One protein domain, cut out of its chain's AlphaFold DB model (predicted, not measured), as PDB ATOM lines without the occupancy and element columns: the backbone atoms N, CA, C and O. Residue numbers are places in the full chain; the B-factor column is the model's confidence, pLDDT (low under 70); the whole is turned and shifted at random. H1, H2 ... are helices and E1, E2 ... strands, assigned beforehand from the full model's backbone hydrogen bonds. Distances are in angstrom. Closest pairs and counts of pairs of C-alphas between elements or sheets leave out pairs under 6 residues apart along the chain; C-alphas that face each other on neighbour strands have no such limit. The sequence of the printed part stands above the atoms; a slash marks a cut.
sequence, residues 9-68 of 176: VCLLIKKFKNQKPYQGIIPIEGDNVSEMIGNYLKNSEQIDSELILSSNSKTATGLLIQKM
ATOM      1  N   VAL A   9     114.453 118.755 107.924       73.19
ATOM      2  CA  VAL A   9     115.835 119.240 107.902       73.19
ATOM      3  C   VAL A   9     116.622 118.567 106.788       73.19
ATOM      4  O   VAL A   9     116.487 117.364 106.555       73.19
ATOM      5  N   CYS A  10     117.465 119.338 106.108       73.62
ATOM      6  CA  CYS A  10     118.457 118.796 105.192       73.62
ATOM      7  C   CYS A  10     119.727 118.462 105.980       73.62
ATOM      8  O   CYS A  10     120.254 119.304 106.712       73.62
ATOM      9  N   LEU A  11     120.209 117.226 105.828       75.38
ATOM     10  CA  LEU A  11     121.442 116.743 106.436       75.38
ATOM     11  C   LEU A  11     122.519 116.586 105.363       75.38
ATOM     12  O   LEU A  11     122.402 115.734 104.483       75.38
ATOM     13  N   LEU A  12     123.602 117.354 105.484       72.50
ATOM     14  CA  LEU A  12     124.781 117.206 104.634       72.50
ATOM     15  C   LEU A  12     125.978 116.741 105.461       72.50
ATOM     16  O   LEU A  12     126.366 117.368 106.448       72.50
ATOM     17  N   ILE A  13     126.549 115.608 105.046       77.38
ATOM     18  CA  ILE A  13     127.672 114.950 105.717       77.38
ATOM     19  C   ILE A  13     128.915 115.084 104.841       77.38
ATOM     20  O   ILE A  13     128.998 114.497 103.759       77.38
ATOM     21  N   LYS A  14     129.917 115.812 105.332       77.69
ATOM     22  CA  LYS A  14     131.232 115.936 104.693       77.69
ATOM     23  C   LYS A  14     132.233 115.049 105.413       77.69
ATOM     24  O   LYS A  14     132.437 115.169 106.619       77.69
ATOM     25  N   LYS A  15     132.890 114.158 104.673       76.00
ATOM     26  CA  LYS A  15     133.915 113.266 105.220       76.00
ATOM     27  C   LYS A  15     135.279 113.610 104.636       76.00
ATOM     28  O   LYS A  15     135.541 113.338 103.468       76.00
ATOM     29  N   PHE A  16     136.155 114.160 105.467       81.25
ATOM     30  CA  PHE A  16     137.559 114.372 105.123       81.25
ATOM     31  C   PHE A  16     138.403 113.160 105.529       81.25
ATOM     32  O   PHE A  16     138.049 112.400 106.437       81.25
ATOM     33  N   LYS A  17     139.531 112.953 104.843       80.62
ATOM     34  CA  LYS A  17     140.463 111.871 105.178       80.62
ATOM     35  C   LYS A  17     140.964 112.074 106.616       80.62
ATOM     36  O   LYS A  17     141.422 113.157 106.952       80.62
ATOM     37  N   ASN A  18     140.876 111.029 107.439       81.56
ATOM     38  CA  ASN A  18     141.300 111.011 108.848       81.56
ATOM     39  C   ASN A  18     140.569 111.994 109.782       81.56
ATOM     40  O   ASN A  18     141.084 112.308 110.850       81.56
ATOM     41  N   GLN A  19     139.373 112.462 109.421       83.62
ATOM     42  CA  GLN A  19     138.561 113.303 110.302       83.62
ATOM     43  C   GLN A  19     137.197 112.665 110.554       83.62
ATOM     44  O   GLN A  19     136.678 111.910 109.723       83.62
ATOM     45  N   LYS A  20     136.612 112.970 111.718       81.12
ATOM     46  CA  LYS A  20     135.207 112.647 111.971       81.12
ATOM     47  C   LYS A  20     134.345 113.406 110.951       81.12
ATOM     48  O   LYS A  20     134.689 114.542 110.624       81.12
ATOM     49  N   PRO A  21     133.269 112.795 110.425       84.06
ATOM     50  CA  PRO A  21     132.389 113.487 109.498       84.06
ATOM     51  C   PRO A  21     131.857 114.782 110.113       84.06
ATOM     52  O   PRO A  21     131.438 114.791 111.270       84.06
ATOM     53  N   TYR A  22     131.882 115.856 109.332       82.12
ATOM     54  CA  TYR A  22     131.223 117.109 109.668       82.12
ATOM     55  C   TYR A  22     129.778 117.055 109.179       82.12
ATOM     56  O   TYR A  22     129.522 116.614 108.056       82.12
ATOM     57  N   GLN A  23     128.854 117.490 110.029       82.25
ATOM     58  CA  GLN A  23     127.421 117.450 109.786       82.25
ATOM     59  C   GLN A  23     126.855 118.858 109.922       82.25
ATOM     60  O   GLN A  23     126.926 119.453 110.996       82.25
ATOM     61  N   GLY A  24     126.273 119.357 108.835       81.25
ATOM     62  CA  GLY A  24     125.446 120.554 108.861       81.25
ATOM     63  C   GLY A  24     123.971 120.185 108.763       81.25
ATOM     64  O   GLY A  24     123.598 119.272 108.021       81.25
ATOM     65  N   ILE A  25     123.152 120.877 109.550       82.94
ATOM     66  CA  ILE A  25     121.702 120.698 109.603       82.94
ATOM     67  C   ILE A  25     121.082 122.065 109.355       82.94
ATOM     68  O   ILE A  25     121.321 122.994 110.125       82.94
ATOM     69  N   ILE A  26     120.286 122.174 108.296       82.44
ATOM     70  CA  ILE A  26     119.506 123.377 107.999       82.44
ATOM     71  C   ILE A  26     118.022 123.031 107.870       82.44
ATOM     72  O   ILE A  26     117.698 121.889 107.521       82.44
ATOM     73  N   PRO A  27     117.113 123.988 108.123       84.31
ATOM     74  CA  PRO A  27     115.724 123.859 107.701       84.31
ATOM     75  C   PRO A  27     115.645 123.562 106.200       84.31
ATOM     76  O   PRO A  27     116.472 124.048 105.425       84.31
ATOM     77  N   ILE A  28     114.670 122.756 105.781       83.75
ATOM     78  CA  ILE A  28     114.361 122.637 104.353       83.75
ATOM     79  C   ILE A  28     113.685 123.930 103.908       83.75
ATOM     80  O   ILE A  28     112.550 124.211 104.286       83.75
ATOM     81  N   GLU A  29     114.408 124.703 103.109       84.69
ATOM     82  CA  GLU A  29     113.933 125.925 102.471       84.69
ATOM     83  C   GLU A  29     114.193 125.832 100.967       84.69
ATOM     84  O   GLU A  29     115.264 125.376 100.550       84.69
ATOM     85  N   GLY A  30     113.226 126.301 100.181       86.31
ATOM     86  CA  GLY A  30     113.218 126.198  98.725       86.31
ATOM     87  C   GLY A  30     112.325 125.071  98.208       86.31
ATOM     88  O   GLY A  30     111.955 124.153  98.941       86.31
ATOM     89  N   ASP A  31     112.000 125.150  96.924       88.69
ATOM     90  CA  ASP A  31     111.029 124.273  96.261       88.69
ATOM     91  C   ASP A  31     111.690 123.072  95.566       88.69
ATOM     92  O   ASP A  31     111.022 122.146  95.101       88.69
ATOM     93  N   ASN A  32     113.023 123.067  95.473       90.00
ATOM     94  CA  ASN A  32     113.785 122.027  94.792       90.00
ATOM     95  C   ASN A  32     115.165 121.788  95.429       90.00
ATOM     96  O   ASN A  32     115.669 122.577  96.227       90.00
ATOM     97  N   VAL A  33     115.804 120.680  95.035       89.56
ATOM     98  CA  VAL A  33     117.120 120.261  95.552       89.56
ATOM     99  C   VAL A  33     118.204 121.325  95.327       89.56
ATOM    100  O   VAL A  33     119.089 121.470  96.171       89.56
ATOM    101  N   SER A  34     118.144 122.074  94.222       91.81
ATOM    102  CA  SER A  34     119.131 123.114  93.922       91.81
ATOM    103  C   SER A  34     119.074 124.245  94.947       91.81
ATOM    104  O   SER A  34     120.106 124.628  95.497       91.81
ATOM    105  N   GLU A  35     117.866 124.720  95.257       90.25
ATOM    106  CA  GLU A  35     117.629 125.754  96.268       90.25
ATOM    107  C   GLU A  35     117.995 125.268  97.668       90.25
ATOM    108  O   GLU A  35     118.701 125.971  98.388       90.25
ATOM    109  N   MET A  36     117.620 124.037  98.027       90.62
ATOM    110  CA  MET A  36     117.975 123.455  99.325       90.62
ATOM    111  C   MET A  36     119.496 123.413  99.542       90.62
ATOM    112  O   MET A  36     119.996 123.817 100.593       90.62
ATOM    113  N   ILE A  37     120.254 122.939  98.546       89.75
ATOM    114  CA  ILE A  37     121.722 122.882  98.624       89.75
ATOM    115  C   ILE A  37     122.323 124.294  98.593       89.75
ATOM    116  O   ILE A  37     123.265 124.566  99.340       89.75
ATOM    117  N   GLY A  38     121.785 125.200  97.773       89.94
ATOM    118  CA  GLY A  38     122.208 126.603  97.729       89.94
ATOM    119  C   GLY A  38     122.046 127.297  99.084       89.94
ATOM    120  O   GLY A  38     122.993 127.903  99.589       89.94
ATOM    121  N   ASN A  39     120.892 127.113  99.730       88.50
ATOM    122  CA  ASN A  39     120.599 127.626 101.069       88.50
ATOM    123  C   ASN A  39     121.562 127.057 102.116       88.50
ATOM    124  O   ASN A  39     122.043 127.797 102.975       88.50
ATOM    125  N   TYR A  40     121.924 125.773 102.023       89.81
ATOM    126  CA  TYR A  40     122.954 125.197 102.889       89.81
ATOM    127  C   TYR A  40     124.319 125.864 102.698       89.81
ATOM    128  O   TYR A  40     124.948 126.264 103.681       89.81
ATOM    129  N   LEU A  41     124.785 125.999 101.453       89.50
ATOM    130  CA  LEU A  41     126.092 126.596 101.160       89.50
ATOM    131  C   LEU A  41     126.164 128.044 101.657       89.50
ATOM    132  O   LEU A  41     127.161 128.444 102.258       89.50
ATOM    133  N   LYS A  42     125.077 128.799 101.496       86.94
ATOM    134  CA  LYS A  42     124.985 130.175 101.980       86.94
ATOM    135  C   LYS A  42     124.929 130.259 103.508       86.94
ATOM    136  O   LYS A  42     125.721 130.977 104.107       86.94
ATOM    137  N   ASN A  43     124.020 129.523 104.147       85.25
ATOM    138  CA  ASN A  43     123.707 129.714 105.569       85.25
ATOM    139  C   ASN A  43     124.638 128.938 106.511       85.25
ATOM    140  O   ASN A  43     124.947 129.422 107.596       85.25
ATOM    141  N   SER A  44     125.081 127.736 106.126       86.88
ATOM    142  CA  SER A  44     125.979 126.914 106.957       86.88
ATOM    143  C   SER A  44     127.450 127.124 106.626       86.88
ATOM    144  O   SER A  44     128.275 127.183 107.532       86.88
ATOM    145  N   GLU A  45     127.793 127.233 105.343       85.69
ATOM    146  CA  GLU A  45     129.197 127.329 104.915       85.69
ATOM    147  C   GLU A  45     129.652 128.768 104.667       85.69
ATOM    148  O   GLU A  45     130.852 129.004 104.563       85.69
ATOM    149  N   GLN A  46     128.717 129.727 104.610       88.62
ATOM    150  CA  GLN A  46     128.994 131.137 104.310       88.62
ATOM    151  C   GLN A  46     129.697 131.315 102.954       88.62
ATOM    152  O   GLN A  46     130.581 132.156 102.799       88.62
ATOM    153  N   ILE A  47     129.305 130.503 101.966       88.00
ATOM    154  CA  ILE A  47     129.820 130.562 100.597       88.00
ATOM    155  C   ILE A  47     128.684 130.984  99.672       88.00
ATOM    156  O   ILE A  47     127.753 130.208  99.441       88.00
ATOM    157  N   ASP A  48     128.796 132.177  99.086       89.75
ATOM    158  CA  ASP A  48     127.891 132.604  98.018       89.75
ATOM    159  C   ASP A  48     127.984 131.607  96.857       89.75
ATOM    160  O   ASP A  48     129.045 131.421  96.248       89.75
ATOM    161  N   SER A  49     126.887 130.893  96.617       91.31
ATOM    162  CA  SER A  49     126.825 129.790  95.664       91.31
ATOM    163  C   SER A  49     125.510 129.819  94.904       91.31
ATOM    164  O   SER A  49     124.454 130.039  95.493       91.31
ATOM    165  N   GLU A  50     125.580 129.522  93.614       92.25
ATOM    166  CA  GLU A  50     124.418 129.319  92.757       92.25
ATOM    167  C   GLU A  50     124.489 127.919  92.155       92.25
ATOM    168  O   GLU A  50     125.516 127.514  91.603       92.25
ATOM    169  N   LEU A  51     123.401 127.165  92.309       94.19
ATOM    170  CA  LEU A  51     123.278 125.800  91.825       94.19
ATOM    171  C   LEU A  51     122.077 125.711  90.893       94.19
ATOM    172  O   LEU A  51     120.960 126.046  91.274       94.19
ATOM    173  N   ILE A  52     122.319 125.218  89.686       94.81
ATOM    174  CA  ILE A  52     121.287 124.900  88.707       94.81
ATOM    175  C   ILE A  52     121.383 123.405  88.446       94.81
ATOM    176  O   ILE A  52     122.453 122.910  88.095       94.81
ATOM    177  N   LEU A  53     120.277 122.687  88.611       95.19
ATOM    178  CA  LEU A  53     120.156 121.275  88.266       95.19
ATOM    179  C   LEU A  53     119.052 121.116  87.226       95.19
ATOM    180  O   LEU A  53     118.002 121.748  87.332       95.19
ATOM    181  N   SER A  54     119.280 120.255  86.241       94.62
ATOM    182  CA  SER A  54     118.254 119.859  85.282       94.62
ATOM    183  C   SER A  54     118.367 118.377  84.964       94.62
ATOM    184  O   SER A  54     119.458 117.811  84.912       94.62
ATOM    185  N   SER A  55     117.232 117.725  84.749       94.50
ATOM    186  CA  SER A  55     117.203 116.325  84.343       94.50
ATOM    187  C   SER A  55     115.990 116.021  83.482       94.50
ATOM    188  O   SER A  55     114.899 116.524  83.740       94.50
ATOM    189  N   ASN A  56     116.170 115.137  82.510       92.88
ATOM    190  CA  ASN A  56     115.104 114.548  81.708       92.88
ATOM    191  C   ASN A  56     115.315 113.023  81.598       92.88
ATOM    192  O   ASN A  56     116.144 112.444  82.298       92.88
ATOM    193  N   SER A  57     114.572 112.351  80.715       93.50
ATOM    194  CA  SER A  57     114.653 110.891  80.540       93.50
ATOM    195  C   SER A  57     115.998 110.368  80.014       93.50
ATOM    196  O   SER A  57     116.227 109.160  80.047       93.50
ATOM    197  N   LYS A  58     116.876 111.241  79.510       90.94
ATOM    198  CA  LYS A  58     118.165 110.888  78.896       90.94
ATOM    199  C   LYS A  58     119.367 111.484  79.619       90.94
ATOM    200  O   LYS A  58     120.434 110.876  79.604       90.94
ATOM    201  N   THR A  59     119.224 112.670  80.206       91.81
ATOM    202  CA  THR A  59     120.343 113.434  80.767       91.81
ATOM    203  C   THR A  59     120.023 113.946  82.162       91.81
ATOM    204  O   THR A  59     118.885 114.291  82.468       91.81
ATOM    205  N   ALA A  60     121.054 114.031  82.997       93.06
ATOM    206  CA  ALA A  60     121.043 114.767  84.251       93.06
ATOM    207  C   ALA A  60     122.283 115.661  84.266       93.06
ATOM    208  O   ALA A  60     123.402 115.185  84.059       93.06
ATOM    209  N   THR A  61     122.074 116.957  84.443       94.25
ATOM    210  CA  THR A  61     123.085 117.996  84.275       94.25
ATOM    211  C   THR A  61     123.000 118.997  85.415       94.25
ATOM    212  O   THR A  61     121.986 119.120  86.105       94.25
ATOM    213  N   GLY A  62     124.108 119.688  85.663       94.31
ATOM    214  CA  GLY A  62     124.162 120.678  86.718       94.31
ATOM    215  C   GLY A  62     125.308 121.653  86.537       94.31
ATOM    216  O   GLY A  62     126.346 121.317  85.964       94.31
ATOM    217  N   LEU A  63     125.102 122.860  87.046       94.88
ATOM    218  CA  LEU A  63     126.073 123.938  87.079       94.88
ATOM    219  C   LEU A  63     126.133 124.478  88.505       94.88
ATOM    220  O   LEU A  63     125.118 124.900  89.052       94.88
ATOM    221  N   LEU A  64     127.325 124.450  89.095       94.56
ATOM    222  CA  LEU A  64     127.608 125.046  90.395       94.56
ATOM    223  C   LEU A  64     128.609 126.181  90.197       94.56
ATOM    224  O   LEU A  64     129.700 125.959  89.671       94.56
ATOM    225  N   ILE A  65     128.247 127.370  90.660       92.56
ATOM    226  CA  ILE A  65     129.110 128.550  90.671       92.56
ATOM    227  C   ILE A  65     129.294 128.956  92.122       92.56
ATOM    228  O   ILE A  65     128.320 129.061  92.860       92.56
ATOM    229  N   GLN A  66     130.542 129.155  92.541       91.88
ATOM    230  CA  GLN A  66     130.863 129.511  93.919       91.88
ATOM    231  C   GLN A  66     131.833 130.676  93.956       91.88
ATOM    232  O   GLN A  66     132.840 130.689  93.241       91.88
ATOM    233  N   LYS A  67     131.545 131.631  94.834       89.69
ATOM    234  CA  LYS A  67     132.461 132.714  95.151       89.69
ATOM    235  C   LYS A  67     133.621 132.174  95.977       89.69
ATOM    236  O   LYS A  67     133.429 131.533  97.010       89.69
ATOM    237  N   MET A  68     134.838 132.459  95.530       87.06
ATOM    238  CA  MET A  68     136.037 132.136  96.295       87.06
ATOM    239  C   MET A  68     136.288 133.203  97.371       87.06
ATOM    240  O   MET A  68     135.960 134.371  97.147       87.06
TER     241      MET A  68
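AT A GLANCE: This is residues 9 to 68 of the 176 residues of an uncharacterized protein of Betaproteobacteria bacterium TMED41 (UniProt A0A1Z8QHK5). Two separate two-stranded hairpins, E1 with E2 and E3 with E4, splay away from each other as a wide V, with the single helix H1 set between them and packed mainly on E3. The turn of the second hairpin, residues 55 to 60, sticks out. The printed part has 60 residues, with one named helix and four named strands in the order E1, E2, H1, E3, E4; both two-stranded sheets are antiparallel, and the class is mixed, helices and strands. The whole is loose, with a radius of gyration of the C-alphas of 13.1 A and spans of 38 by 26 by 24 A.

IN THESE COORDINATES: E1, residues 9 to 14, begins at C-alpha 9 (115.835, 119.240, 107.902) and is 16.1 A long. E2, residues 22 to 27, is 17.0 A long. H1, residues 33 to 43, begins at C-alpha 33 (117.120, 120.261, 95.552) and is 15.3 A long. E3, residues 49 to 55, is 20.1 A long, and E4, residues 60 to 66, is 20.2 A long, ending at C-alpha 66 (130.863, 129.511, 93.919).

HOW THE PARTS SIT: E1 and E2 form a hairpin, antiparallel at 161 degrees, with N 10 and O 26 within hydrogen-bond range at 2.9 A. The closest C-alphas of E2 and H1 are those of Ile 26 and Tyr 40, 6.4 A apart. In H1 every O i to N i+4 pair is within hydrogen-bond range. The closest C-alphas of H1 and E3 are those of Ser 34 and Leu 51, 5.4 A apart. H1 and E4 are near each other, with 7 pairs of C-alphas within 10 A. E3 and E4 form a hairpin, antiparallel at 174 degrees, with N 61 and O 54 within hydrogen-bond range at 2.8 A. E1 and E2 are each apart from E3 and E4.

THE WHOLE: The two C-alphas farthest apart, those of Asn 18 and Ser 57, are 38.9 A apart. The printed part has no cut and no long link. The mean pLDDT of the printed part is 87.1, that of E1 is 75, and no printed residue is under 70.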